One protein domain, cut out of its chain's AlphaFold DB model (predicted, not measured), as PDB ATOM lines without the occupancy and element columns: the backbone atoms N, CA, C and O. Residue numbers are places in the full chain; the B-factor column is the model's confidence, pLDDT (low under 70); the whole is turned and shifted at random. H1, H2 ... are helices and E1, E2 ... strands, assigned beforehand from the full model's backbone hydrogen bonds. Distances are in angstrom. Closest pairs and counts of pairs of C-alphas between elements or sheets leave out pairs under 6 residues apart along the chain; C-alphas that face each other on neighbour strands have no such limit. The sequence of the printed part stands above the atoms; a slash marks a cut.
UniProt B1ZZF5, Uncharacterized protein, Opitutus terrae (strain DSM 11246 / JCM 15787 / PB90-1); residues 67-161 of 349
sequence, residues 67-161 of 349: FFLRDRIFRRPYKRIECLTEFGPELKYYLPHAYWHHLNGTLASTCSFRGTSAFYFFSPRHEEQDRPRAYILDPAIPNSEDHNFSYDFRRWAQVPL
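This is residues 67 to 161 of the 349 residues of an uncharacterized protein of Opitutus terrae (strain DSM 11246 / JCM 15787 / PB90-1) (UniProt B1ZZF5). A small parallel sheet of three strands has the long helix H2 over E1 and E2 on one face, with the short H3 on the same face. H1 sits off at one end, and a long stretch with no named element, residues 130 to 161, follows E3. The printed part has 95 residues, under half of them in named elements, in the order H1 E1 H2 E2 H3 E3, a mixed class. It is compact, with a radius of gyration of the C-alphas of 12.6 A and spans of 37 by 33 by 23 A.

In the sheet, E2, residues 107 to 113, is the inner strand between E1, residues 79 to 82, and E3, residues 126 to 129. E1 and E2 are parallel at 2 degrees, with N 111 and O 81 at 2.8 A; E2 and E3 are parallel at 29 degrees, with N 127 and O 110 at 2.9 A, both within hydrogen-bond range. H2, residues 87 to 103, is on the sheet at a height of 9.6 A, along the strands at 17 degrees to E2 on the local plane; its closest C-alpha pair with E2 is His 101 and Leu 107, 4.8 A. It has a kink of 30 degrees near residue 94. H3, residues 117 to 120, is on the same face; the C-alphas of Leu 95 and Tyr 120, 7.2 A, are its closest with H2, close but not clearly touching. E1, H2, E2 and E2, H3, E3 are strand-helix-strand units, two parallel neighbour strands joined through a helix, each with a right-handed crossover. H1, residues 67 to 74, is only just apart from H2, 8.2 A at the closest. O i to N i+4 pairs are within hydrogen-bond range in 3 of 4 for H1 and 11 of 13 for H2; H3 is too short for one.

H1 begins at C-alpha 67 (-0.841, -49.147, 78.935). H2 spans 22.6 A and E2 18.2 A from first to last C-alpha. E3 ends at C-alpha 129 (1.699, -52.730, 104.885).

The C-alphas farthest apart, Ile 73 and Pro 132, are 37.4 A apart. The printed part has no cut, the links between named elements are tight, and no printed residue is under 70 in pLDDT.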
ATOM      1  N   PHE A  67      -2.070 -49.756  78.437       92.62
ATOM      2  CA  PHE A  67      -0.841 -49.147  78.935       92.62
ATOM      3  C   PHE A  67       0.194 -48.890  77.836       92.62
ATOM      4  O   PHE A  67       1.223 -48.290  78.123       92.62
ATOM      5  N   PHE A  68      -0.068 -49.281  76.581       93.56
ATOM      6  CA  PHE A  68       0.913 -49.221  75.491       93.56
ATOM      7  C   PHE A  68       1.582 -47.848  75.348       93.56
ATOM      8  O   PHE A  68       2.808 -47.764  75.375       93.56
ATOM      9  N   LEU A  69       0.795 -46.770  75.268       95.38
ATOM     10  CA  LEU A  69       1.335 -45.415  75.108       95.38
ATOM     11  C   LEU A  69       2.218 -45.012  76.298       95.38
ATOM     12  O   LEU A  69       3.297 -44.455  76.109       95.38
ATOM     13  N   ARG A  70       1.794 -45.330  77.526       94.56
ATOM     14  CA  ARG A  70       2.552 -44.994  78.739       94.56
ATOM     15  C   ARG A  70       3.856 -45.786  78.831       94.56
ATOM     16  O   ARG A  70       4.888 -45.214  79.161       94.56
ATOM     17  N   ASP A  71       3.809 -47.066  78.484       95.00
ATOM     18  CA  ASP A  71       4.939 -47.988  78.581       95.00
ATOM     19  C   ASP A  71       5.982 -47.804  77.476       95.00
ATOM     20  O   ASP A  71       7.173 -47.995  77.716       95.00
ATOM     21  N   ARG A  72       5.546 -47.492  76.251       93.88
ATOM     22  CA  ARG A  72       6.409 -47.531  75.059       93.88
ATOM     23  C   ARG A  72       6.726 -46.162  74.477       93.88
ATOM     24  O   ARG A  72       7.790 -46.029  73.889       93.88
ATOM     25  N   ILE A  73       5.841 -45.178  74.645       94.94
ATOM     26  CA  ILE A  73       6.012 -43.839  74.060       94.94
ATOM     27  C   ILE A  73       6.416 -42.833  75.135       94.94
ATOM     28  O   ILE A  73       7.481 -42.237  75.042       94.94
ATOM     29  N   PHE A  74       5.595 -42.655  76.174       95.12
ATOM     30  CA  PHE A  74       5.829 -41.592  77.157       95.12
ATOM     31  C   PHE A  74       6.905 -41.934  78.187       95.12
ATOM     32  O   PHE A  74       7.665 -41.050  78.567       95.12
ATOM     33  N   ARG A  75       6.939 -43.185  78.668       93.56
ATOM     34  CA  ARG A  75       7.934 -43.700  79.627       93.56
ATOM     35  C   ARG A  75       8.178 -42.806  80.852       93.56
ATOM     36  O   ARG A  75       9.299 -42.663  81.319       93.56
ATOM     37  N   ARG A  76       7.113 -42.200  81.381       96.38
ATOM     38  CA  ARG A  76       7.163 -41.431  82.634       96.38
ATOM     39  C   ARG A  76       6.732 -42.306  83.811       96.38
ATOM     40  O   ARG A  76       5.847 -43.144  83.613       96.38
ATOM     41  N   PRO A  77       7.272 -42.100  85.024       97.81
ATOM     42  CA  PRO A  77       6.799 -42.788  86.220       97.81
ATOM     43  C   PRO A  77       5.293 -42.594  86.412       97.81
ATOM     44  O   PRO A  77       4.799 -41.472  86.505       97.81
ATOM     45  N   TYR A  78       4.546 -43.696  86.435       96.88
ATOM     46  CA  TYR A  78       3.098 -43.675  86.683       96.88
ATOM     47  C   TYR A  78       2.599 -44.933  87.393       96.88
ATOM     48  O   TYR A  78       1.506 -44.936  87.962       96.88
ATOM     49  N   LYS A  79       3.341 -46.041  87.286       97.12
ATOM     50  CA  LYS A  79       2.880 -47.343  87.745       97.12
ATOM     51  C   LYS A  79       3.162 -47.478  89.240       97.12
ATOM     52  O   LYS A  79       4.318 -47.557  89.646       97.12
ATOM     53  N   ARG A  80       2.094 -47.535  90.036       97.19
ATOM     54  CA  ARG A  80       2.115 -48.020  91.422       97.19
ATOM     55  C   ARG A  80       1.727 -49.495  91.417       97.19
ATOM     56  O   ARG A  80       0.713 -49.840  90.811       97.19
ATOM     57  N   ILE A  81       2.536 -50.345  92.040       96.56
ATOM     58  CA  ILE A  81       2.277 -51.789  92.143       96.56
ATOM     59  C   ILE A  81       2.039 -52.125  93.607       96.56
ATOM     60  O   ILE A  81       2.927 -51.942  94.433       96.56
ATOM     61  N   GLU A  82       0.839 -52.594  93.920       95.62
ATOM     62  CA  GLU A  82       0.438 -52.983  95.270       95.62
ATOM     63  C   GLU A  82       0.192 -54.491  95.296       95.62
ATOM     64  O   GLU A  82      -0.648 -54.999  94.554       95.62
ATOM     65  N   CYS A  83       0.954 -55.208  96.118       93.94
ATOM     66  CA  CYS A  83       0.804 -56.643  96.301       93.94
ATOM     67  C   CYS A  83      -0.220 -56.929  97.405       93.94
ATOM     68  O   CYS A  83      -0.041 -56.552  98.565       93.94
ATOM     69  N   LEU A  84      -1.291 -57.632  97.034       90.44
ATOM     70  CA  LEU A  84      -2.359 -58.075  97.937       90.44
ATOM     71  C   LEU A  84      -2.562 -59.591  97.879       90.44
ATOM     72  O   LEU A  84      -3.625 -60.069  98.268       90.44
ATOM     73  N   THR A  85      -1.568 -60.314  97.359       91.00
ATOM     74  CA  THR A  85      -1.606 -61.758  97.123       91.00
ATOM     75  C   THR A  85      -0.657 -62.522  98.068       91.00
ATOM     76  O   THR A  85       0.045 -61.947  98.911       91.00
ATOM     77  N   GLU A  86      -0.629 -63.840  97.930       90.56
ATOM     78  CA  GLU A  86       0.284 -64.734  98.631       90.56
ATOM     79  C   GLU A  86       1.747 -64.536  98.215       90.56
ATOM     80  O   GLU A  86       2.069 -63.932  97.189       90.56
ATOM     81  N   PHE A  87       2.659 -65.090  99.012       92.88
ATOM     82  CA  PHE A  87       4.094 -64.935  98.792       92.88
ATOM     83  C   PHE A  87       4.576 -65.563  97.473       92.88
ATOM     84  O   PHE A  87       5.378 -64.965  96.764       92.88
ATOM     85  N   GLY A  88       4.055 -66.735  97.095       93.44
ATOM     86  CA  GLY A  88       4.396 -67.382  95.821       93.44
ATOM     87  C   GLY A  88       4.035 -66.527  94.594       93.44
ATOM     88  O   GLY A  88       4.934 -66.175  93.826       93.44
ATOM     89  N   PRO A  89       2.757 -66.143  94.412       93.12
ATOM     90  CA  PRO A  89       2.330 -65.266  93.322       93.12
ATOM     91  C   PRO A  89       3.022 -63.897  93.323       93.12
ATOM     92  O   PRO A  89       3.340 -63.363  92.257       93.12
ATOM     93  N   GLU A  90       3.302 -63.323  94.499       95.69
ATOM     94  CA  GLU A  90       4.084 -62.089  94.600       95.69
ATOM     95  C   GLU A  90       5.440 -62.241  93.905       95.69
ATOM     96  O   GLU A  90       5.792 -61.449  93.025       95.69
ATOM     97  N   LEU A  91       6.169 -63.294  94.274       96.81
ATOM     98  CA  LEU A  91       7.484 -63.595  93.734       96.81
ATOM     99  C   LEU A  91       7.425 -63.976  92.249       96.81
ATOM    100  O   LEU A  91       8.317 -63.590  91.501       96.81
ATOM    101  N   LYS A  92       6.397 -64.691  91.778       95.25
ATOM    102  CA  LYS A  92       6.280 -65.076  90.356       95.25
ATOM    103  C   LYS A  92       5.899 -63.901  89.448       95.25
ATOM    104  O   LYS A  92       6.371 -63.830  88.307       95.25
ATOM    105  N   TYR A  93       5.055 -62.982  89.922       94.69
ATOM    106  CA  TYR A  93       4.347 -62.045  89.041       94.69
ATOM    107  C   TYR A  93       4.526 -60.575  89.401       94.69
ATOM    108  O   TYR A  93       4.831 -59.773  88.519       94.69
ATOM    109  N   TYR A  94       4.342 -60.206  90.668       96.75
ATOM    110  CA  TYR A  94       4.360 -58.801  91.085       96.75
ATOM    111  C   TYR A  94       5.778 -58.251  91.090       96.75
ATOM    112  O   TYR A  94       6.038 -57.206  90.490       96.75
ATOM    113  N   LEU A  95       6.696 -58.987  91.710       98.06
ATOM    114  CA  LEU A  95       8.088 -58.594  91.842       98.06
ATOM    115  C   LEU A  95       8.773 -58.435  90.460       98.06
ATOM    116  O   LEU A  95       9.267 -57.340  90.170       98.06
ATOM    117  N   PRO A  96       8.713 -59.416  89.537       98.00
ATOM    118  CA  PRO A  96       9.240 -59.252  88.179       98.00
ATOM    119  C   PRO A  96       8.563 -58.170  87.335       98.00
ATOM    120  O   PRO A  96       9.204 -57.549  86.485       98.00
ATOM    121  N   HIS A  97       7.261 -57.940  87.526       97.62
ATOM    122  CA  HIS A  97       6.545 -56.882  86.815       97.62
ATOM    123  C   HIS A  97       6.975 -55.495  87.303       97.62
ATOM    124  O   HIS A  97       7.185 -54.587  86.495       97.62
ATOM    125  N   ALA A  98       7.165 -55.340  88.616       98.38
ATOM    126  CA  ALA A  98       7.726 -54.130  89.199       98.38
ATOM    127  C   ALA A  98       9.144 -53.878  88.704       98.38
ATOM    128  O   ALA A  98       9.453 -52.758  88.298       98.38
ATOM    129  N   TYR A  99       9.971 -54.921  88.644       98.69
ATOM    130  CA  TYR A  99      11.326 -54.791  88.132       98.69
ATOM    131  C   TYR A  99      11.355 -54.417  86.647       98.69
ATOM    132  O   TYR A  99      12.109 -53.536  86.244       98.69
ATOM    133  N   TRP A 100      10.464 -54.986  85.830       98.44
ATOM    134  CA  TRP A 100      10.314 -54.565  84.437       98.44
ATOM    135  C   TRP A 100       9.951 -53.078  84.315       98.44
ATOM    136  O   TRP A 100      10.539 -52.361  83.507       98.44
ATOM    137  N   HIS A 101       9.011 -52.594  85.132       98.50
ATOM    138  CA  HIS A 101       8.639 -51.179  85.161       98.50
ATOM    139  C   HIS A 101       9.787 -50.278  85.647       98.50
ATOM    140  O   HIS A 101       9.914 -49.156  85.156       98.50
ATOM    141  N   HIS A 102      10.624 -50.760  86.573       98.56
ATOM    142  CA  HIS A 102      11.846 -50.077  87.001       98.56
ATOM    143  C   HIS A 102      12.820 -49.930  85.828       98.56
ATOM    144  O   HIS A 102      13.195 -48.810  85.487       98.56
ATOM    145  N   LEU A 103      13.127 -51.028  85.130       98.50
ATOM    146  CA  LEU A 103      13.997 -51.010  83.949       98.50
ATOM    147  C   LEU A 103      13.430 -50.153  82.805       98.50
ATOM    148  O   LEU A 103      14.180 -49.546  82.046       98.50
ATOM    149  N   ASN A 104      12.105 -50.085  82.672       97.94
ATOM    150  CA  ASN A 104      11.431 -49.284  81.649       97.94
ATOM    151  C   ASN A 104      11.247 -47.800  82.045       97.94
ATOM    152  O   ASN A 104      10.695 -47.033  81.255       97.94
ATOM    153  N   GLY A 105      11.661 -47.386  83.250       98.00
ATOM    154  CA  GLY A 105      11.535 -46.005  83.738       98.00
ATOM    155  C   GLY A 105      10.105 -45.568  84.089       98.00
ATOM    156  O   GLY A 105       9.838 -44.379  84.251       98.00
ATOM    157  N   THR A 106       9.157 -46.506  84.196       98.31
ATOM    158  CA  THR A 106       7.733 -46.210  84.443       98.31
ATOM    159  C   THR A 106       7.251 -46.563  85.851       98.31
ATOM    160  O   THR A 106       6.105 -46.243  86.192       98.31
ATOM    161  N   LEU A 107       8.097 -47.183  86.681       98.62
ATOM    162  CA  LEU A 107       7.788 -47.476  88.083       98.62
ATOM    163  C   LEU A 107       7.762 -46.189  88.916       98.62
ATOM    164  O   LEU A 107       8.754 -45.471  88.982       98.62
ATOM    165  N   ALA A 108       6.630 -45.917  89.560       98.44
ATOM    166  CA  ALA A 108       6.470 -44.794  90.483       98.44
ATOM    167  C   ALA A 108       6.664 -45.221  91.945       98.44
ATOM    168  O   ALA A 108       7.322 -44.518  92.704       98.44
ATOM    169  N   SER A 109       6.091 -46.359  92.344       98.56
ATOM    170  CA  SER A 109       6.233 -46.910  93.695       98.56
ATOM    171  C   SER A 109       5.757 -48.359  93.772       98.56
ATOM    172  O   SER A 109       5.073 -48.870  92.875       98.56
ATOM    173  N   THR A 110       6.104 -49.015  94.873       98.56
ATOM    174  CA  THR A 110       5.668 -50.374  95.210       98.56
ATOM    175  C   THR A 110       5.138 -50.412  96.636       98.56
ATOM    176  O   THR A 110       5.679 -49.725  97.496       98.56
ATOM    177  N   CYS A 111       4.139 -51.242  96.902       97.88
ATOM    178  CA  CYS A 111       3.633 -51.505  98.244       97.88
ATOM    179  C   CYS A 111       3.471 -53.020  98.422       97.88
ATOM    180  O   CYS A 111       2.874 -53.670  97.561       97.88
ATOM    181  N   SER A 112       4.034 -53.588  99.484       96.62
ATOM    182  CA  SER A 112       3.878 -55.009  99.818       96.62
ATOM    183  C   SER A 112       3.920 -55.218 101.334       96.62
ATOM    184  O   SER A 112       3.763 -54.274 102.094       96.62
ATOM    185  N   PHE A 113       4.026 -56.456 101.798       95.69
ATOM    186  CA  PHE A 113       3.904 -56.850 103.197       95.69
ATOM    187  C   PHE A 113       5.148 -56.521 104.024       95.69
ATOM    188  O   PHE A 113       6.237 -56.313 103.487       95.69
ATOM    189  N   ARG A 114       4.994 -56.505 105.348       94.81
ATOM    190  CA  ARG A 114       6.102 -56.286 106.281       94.81
ATOM    191  C   ARG A 114       7.299 -57.203 105.998       94.81
ATOM    192  O   ARG A 114       7.147 -58.405 105.783       94.81
ATOM    193  N   GLY A 115       8.497 -56.630 106.030       94.38
ATOM    194  CA  GLY A 115       9.755 -57.325 105.790       94.38
ATOM    195  C   GLY A 115      10.017 -57.676 104.326       94.38
ATOM    196  O   GLY A 115      10.849 -58.548 104.080       94.38
ATOM    197  N   THR A 116       9.334 -57.061 103.356       97.00
ATOM    198  CA  THR A 116       9.543 -57.319 101.918       97.00
ATOM    199  C   THR A 116      10.383 -56.261 101.204       97.00
ATOM    200  O   THR A 116      10.730 -56.467 100.042       97.00
ATOM    201  N   SER A 117      10.801 -55.192 101.888       97.50
ATOM    202  CA  SER A 117      11.613 -54.106 101.315       97.50
ATOM    203  C   SER A 117      12.837 -54.606 100.546       97.50
ATOM    204  O   SER A 117      13.141 -54.109  99.463       97.50
ATOM    205  N   ALA A 118      13.495 -55.651 101.054       98.12
ATOM    206  CA  ALA A 118      14.648 -56.272 100.412       98.12
ATOM    207  C   ALA A 118      14.330 -56.850  99.012       98.12
ATOM    208  O   ALA A 118      15.115 -56.711  98.076       98.12
ATOM    209  N   PHE A 119      13.136 -57.409  98.790       98.62
ATOM    210  CA  PHE A 119      12.746 -57.863  97.448       98.62
ATOM    211  C   PHE A 119      12.634 -56.703  96.451       98.62
ATOM    212  O   PHE A 119      12.939 -56.869  95.272       98.62
ATOM    213  N   TYR A 120      12.250 -55.515  96.922       98.56
ATOM    214  CA  TYR A 120      12.016 -54.327  96.103       98.56
ATOM    215  C   TYR A 120      13.147 -53.295  96.212       98.56
ATOM    216  O   TYR A 120      12.891 -52.100  96.076       98.56
ATOM    217  N   PHE A 121      14.398 -53.735  96.392       98.19
ATOM    218  CA  PHE A 121      15.584 -52.864  96.520       98.19
ATOM    219  C   PHE A 121      15.754 -51.830  95.384       98.19
ATOM    220  O   PHE A 121      16.462 -50.841  95.538       98.19
ATOM    221  N   PHE A 122      15.135 -52.075  94.229       98.56
ATOM    222  CA  PHE A 122      15.163 -51.218  93.041       98.56
ATOM    223  C   PHE A 122      14.038 -50.168  93.006       98.56
ATOM    224  O   PHE A 122      14.004 -49.313  92.117       98.56
ATOM    225  N   SER A 123      13.051 -50.273  93.896       98.56
ATOM    226  CA  SER A 123      11.885 -49.399  93.887       98.56
ATOM    227  C   SER A 123      12.263 -48.001  94.382       98.56
ATOM    228  O   SER A 123      12.862 -47.884  95.449       98.56
ATOM    229  N   PRO A 124      11.880 -46.923  93.671       97.81
ATOM    230  CA  PRO A 124      12.173 -45.557  94.114       97.81
ATOM    231  C   PRO A 124      11.441 -45.189  95.414       97.81
ATOM    232  O   PRO A 124      11.871 -44.300  96.145       97.81
ATOM    233  N   ARG A 125      10.321 -45.861  95.699       98.19
ATOM    234  CA  ARG A 125       9.571 -45.749  96.950       98.19
ATOM    235  C   ARG A 125       8.866 -47.071  97.223       98.19
ATOM    236  O   ARG A 125       7.915 -47.416  96.515       98.19
ATOM    237  N   HIS A 126       9.328 -47.785  98.244       98.31
ATOM    238  CA  HIS A 126       8.673 -48.984  98.753       98.31
ATOM    239  C   HIS A 126       7.951 -48.682 100.069       98.31
ATOM    240  O   HIS A 126       8.529 -48.080 100.969       98.31
ATOM    241  N   GLU A 127       6.691 -49.094 100.159       98.06
ATOM    242  CA  GLU A 127       5.873 -49.020 101.368       98.06
ATOM    243  C   GLU A 127       5.571 -50.439 101.853       98.06
ATOM    244  O   GLU A 127       5.199 -51.304 101.056       98.06
ATOM    245  N   GLU A 128       5.685 -50.671 103.157       96.94
ATOM    246  CA  GLU A 128       5.268 -51.928 103.771       96.94
ATOM    247  C   GLU A 128       3.926 -51.756 104.483       96.94
ATOM    248  O   GLU A 128       3.707 -50.789 105.211       96.94
ATOM    249  N   GLN A 129       3.020 -52.705 104.272       94.38
ATOM    250  CA  GLN A 129       1.699 -52.730 104.885       94.38
ATOM    251  C   GLN A 129       1.642 -53.740 106.034       94.38
ATOM    252  O   GLN A 129       2.117 -54.873 105.913       94.38
ATOM    253  N   ASP A 130       0.983 -53.340 107.120       89.12
ATOM    254  CA  ASP A 130       0.777 -54.169 108.308       89.12
ATOM    255  C   ASP A 130      -0.605 -54.838 108.271       89.12
ATOM    256  O   ASP A 130      -1.545 -54.470 108.972       89.12
ATOM    257  N   ARG A 131      -0.761 -55.784 107.341       88.75
ATOM    258  CA  ARG A 131      -1.955 -56.634 107.210       88.75
ATOM    259  C   ARG A 131      -1.554 -58.043 106.777       88.75
ATOM    260  O   ARG A 131      -0.537 -58.187 106.095       88.75
ATOM    261  N   PRO A 132      -2.334 -59.080 107.125       86.56
ATOM    262  CA  PRO A 132      -2.084 -60.431 106.635       86.56
ATOM    263  C   PRO A 132      -2.220 -60.500 105.113       86.56
ATOM    264  O   PRO A 132      -2.939 -59.702 104.496       86.56
ATOM    265  N   ARG A 133      -1.548 -61.481 104.503       88.44
ATOM    266  CA  ARG A 133      -1.688 -61.735 103.067       88.44
ATOM    267  C   ARG A 133      -3.099 -62.226 102.770       88.44
ATOM    268  O   ARG A 133      -3.627 -63.096 103.456       88.44
ATOM    269  N   ALA A 134      -3.700 -61.667 101.729       82.38
ATOM    270  CA  ALA A 134      -4.922 -62.186 101.133       82.38
ATOM    271  C   ALA A 134      -4.563 -62.828  99.788       82.38
ATOM    272  O   ALA A 134      -3.477 -62.587  99.287       82.38
ATOM    273  N   TYR A 135      -5.434 -63.643  99.199       82.12
ATOM    274  CA  TYR A 135      -5.289 -64.064  97.801       82.12
ATOM    275  C   TYR A 135      -6.149 -63.137  96.931       82.12
ATOM    276  O   TYR A 135      -7.292 -63.450  96.591       82.12
ATOM    277  N   ILE A 136      -5.650 -61.918  96.691       84.94
ATOM    278  CA  ILE A 136      -6.320 -60.898  95.872       84.94
ATOM    279  C   ILE A 136      -5.418 -60.544  94.696       84.94
ATOM    280  O   ILE A 136      -4.297 -60.064  94.869       84.94
ATOM    281  N   LEU A 137      -5.940 -60.769  93.497       82.25
ATOM    282  CA  LEU A 137      -5.204 -60.622  92.251       82.25
ATOM    283  C   LEU A 137      -5.524 -59.276  91.598       82.25
ATOM    284  O   LEU A 137      -6.675 -58.848  91.553       82.25
ATOM    285  N   ASP A 138      -4.498 -58.602  91.078       86.19
ATOM    286  CA  ASP A 138      -4.651 -57.342  90.353       86.19
ATOM    287  C   ASP A 138      -4.649 -57.610  88.839       86.19
ATOM    288  O   ASP A 138      -3.602 -57.961  88.288       86.19
ATOM    289  N   PRO A 139      -5.765 -57.376  88.119       82.31
ATOM    290  CA  PRO A 139      -5.841 -57.596  86.674       82.31
ATOM    291  C   PRO A 139      -4.908 -56.684  85.862       82.31
ATOM    292  O   PRO A 139      -4.731 -56.870  84.654       82.31
ATOM    293  N   ALA A 140      -4.320 -55.658  86.485       87.06
ATOM    294  CA  ALA A 140      -3.277 -54.846  85.883       87.06
ATOM    295  C   ALA A 140      -1.901 -55.535  85.866       87.06
ATOM    296  O   ALA A 140      -0.997 -54.981  85.232       87.06
ATOM    297  N   ILE A 141      -1.748 -56.714  86.476       90.19
ATOM    298  CA  ILE A 141      -0.560 -57.570  86.389       90.19
ATOM    299  C   ILE A 141      -0.805 -58.646  85.306       90.19
ATOM    300  O   ILE A 141      -1.776 -59.393  85.400       90.19
ATOM    301  N   PRO A 142       0.033 -58.753  84.253       88.00
ATOM    302  CA  PRO A 142      -0.248 -59.604  83.082       88.00
ATOM    303  C   PRO A 142      -0.443 -61.098  83.373       88.00
ATOM    304  O   PRO A 142      -1.127 -61.785  82.621       88.00
ATOM    305  N   ASN A 143       0.193 -61.596  84.431       88.25
ATOM    306  CA  ASN A 143       0.144 -62.991  84.863       88.25
ATOM    307  C   ASN A 143      -0.444 -63.086  86.280       88.25
ATOM    308  O   ASN A 143      -0.008 -63.919  87.055       88.25
ATOM    309  N   SER A 144      -1.360 -62.183  86.652       80.00
ATOM    310  CA  SER A 144      -1.904 -62.121  88.017       80.00
ATOM    311  C   SER A 144      -2.541 -63.428  88.476       80.00
ATOM    312  O   SER A 144      -2.541 -63.698  89.666       80.00
ATOM    313  N   GLU A 145      -3.081 -64.217  87.546       82.25
ATOM    314  CA  GLU A 145      -3.624 -65.540  87.835       82.25
ATOM    315  C   GLU A 145      -2.521 -66.559  88.059       82.25
ATOM    316  O   GLU A 145      -1.647 -66.737  87.208       82.25
ATOM    317  N   ASP A 146      -2.592 -67.231  89.208       76.38
ATOM    318  CA  ASP A 146      -1.472 -67.992  89.749       76.38
ATOM    319  C   ASP A 146      -1.059 -69.186  88.886       76.38
ATOM    320  O   ASP A 146       0.114 -69.558  88.880       76.38
ATOM    321  N   HIS A 147      -1.990 -69.725  88.096       88.94
ATOM    322  CA  HIS A 147      -1.778 -70.926  87.302       88.94
ATOM    323  C   HIS A 147      -2.199 -70.745  85.843       88.94
ATOM    324  O   HIS A 147      -3.336 -70.372  85.539       88.94
ATOM    325  N   ASN A 148      -1.289 -71.029  84.905       89.06
ATOM    326  CA  ASN A 148      -1.587 -70.937  83.478       89.06
ATOM    327  C   ASN A 148      -0.656 -71.822  82.633       89.06
ATOM    328  O   ASN A 148       0.513 -71.985  82.953       89.06
ATOM    329  N   PHE A 149      -1.146 -72.343  81.501       89.19
ATOM    330  CA  PHE A 149      -0.329 -73.139  80.562       89.19
ATOM    331  C   PHE A 149       0.627 -72.288  79.719       89.19
ATOM    332  O   PHE A 149       1.459 -72.806  78.979       89.19
ATOM    333  N   SER A 150       0.461 -70.971  79.757       88.69
ATOM    334  CA  SER A 150       1.298 -70.014  79.047       88.69
ATOM    335  C   SER A 150       1.477 -68.790  79.927       88.69
ATOM    336  O   SER A 150       0.565 -68.458  80.672       88.69
ATOM    337  N   TYR A 151       2.593 -68.083  79.811       91.44
ATOM    338  CA  TYR A 151       2.852 -66.849  80.556       91.44
ATOM    339  C   TYR A 151       3.271 -65.729  79.601       91.44
ATOM    340  O   TYR A 151       3.918 -65.979  78.583       91.44
ATOM    341  N   ASP A 152       2.893 -64.485  79.908       92.12
ATOM    342  CA  ASP A 152       3.306 -63.304  79.145       92.12
ATOM    343  C   ASP A 152       4.523 -62.643  79.795       92.12
ATOM    344  O   ASP A 152       4.420 -62.028  80.858       92.12
ATOM    345  N   PHE A 153       5.673 -62.739  79.130       94.56
ATOM    346  CA  PHE A 153       6.929 -62.172  79.621       94.56
ATOM    347  C   PHE A 153       7.244 -60.771  79.069       94.56
ATOM    348  O   PHE A 153       8.285 -60.203  79.379       94.56
ATOM    349  N   ARG A 154       6.362 -60.156  78.264       94.44
ATOM    350  CA  ARG A 154       6.645 -58.851  77.620       94.44
ATOM    351  C   ARG A 154       6.738 -57.675  78.597       94.44
ATOM    352  O   ARG A 154       7.259 -56.624  78.221       94.44
ATOM    353  N   ARG A 155       6.176 -57.834  79.800       95.56
ATOM    354  CA  ARG A 155       6.232 -56.882  80.924       95.56
ATOM    355  C   ARG A 155       6.706 -57.556  82.208       95.56
ATOM    356  O   ARG A 155       6.146 -57.342  83.280       95.56
ATOM    357  N   TRP A 156       7.675 -58.438  82.058       96.69
ATOM    358  CA  TRP A 156       8.225 -59.258  83.119       96.69
ATOM    359  C   TRP A 156       9.740 -59.227  82.958       96.69
ATOM    360  O   TRP A 156      10.239 -59.353  81.838       96.69
ATOM    361  N   ALA A 157      10.470 -59.027  84.045       98.12
ATOM    362  CA  ALA A 157      11.922 -59.047  84.024       98.12
ATOM    363  C   ALA A 157      12.441 -59.834  85.219       98.12
ATOM    364  O   ALA A 157      11.947 -59.680  86.335       98.12
ATOM    365  N   GLN A 158      13.454 -60.659  84.971       98.12
ATOM    366  CA  GLN A 158      14.115 -61.421  86.018       98.12
ATOM    367  C   GLN A 158      14.740 -60.460  87.031       98.12
ATOM    368  O   GLN A 158      15.525 -59.596  86.645       98.12
ATOM    369  N   VAL A 159      14.412 -60.616  88.314       98.50
ATOM    370  CA  VAL A 159      14.978 -59.779  89.381       98.50
ATOM    371  C   VAL A 159      16.313 -60.376  89.835       98.50
ATOM    372  O   VAL A 159      16.346 -61.557  90.184       98.50
ATOM    373  N   PRO A 160      17.419 -59.609  89.853       98.12
ATOM    374  CA  PRO A 160      18.759 -60.142  90.095       98.12
ATOM    375  C   PRO A 160      19.049 -60.347  91.593       98.12
ATOM    376  O   PRO A 160      20.048 -59.862  92.116       98.12
ATOM    377  N   LEU A 161      18.171 -61.059  92.312       98.56
ATOM    378  CA  LEU A 161      18.275 -61.243  93.768       98.56
ATOM    379  C   LEU A 161      19.607 -61.889  94.170       98.56
ATOM    380  O   LEU A 161      20.282 -61.394  95.070       98.56
TER     381      LEU A 161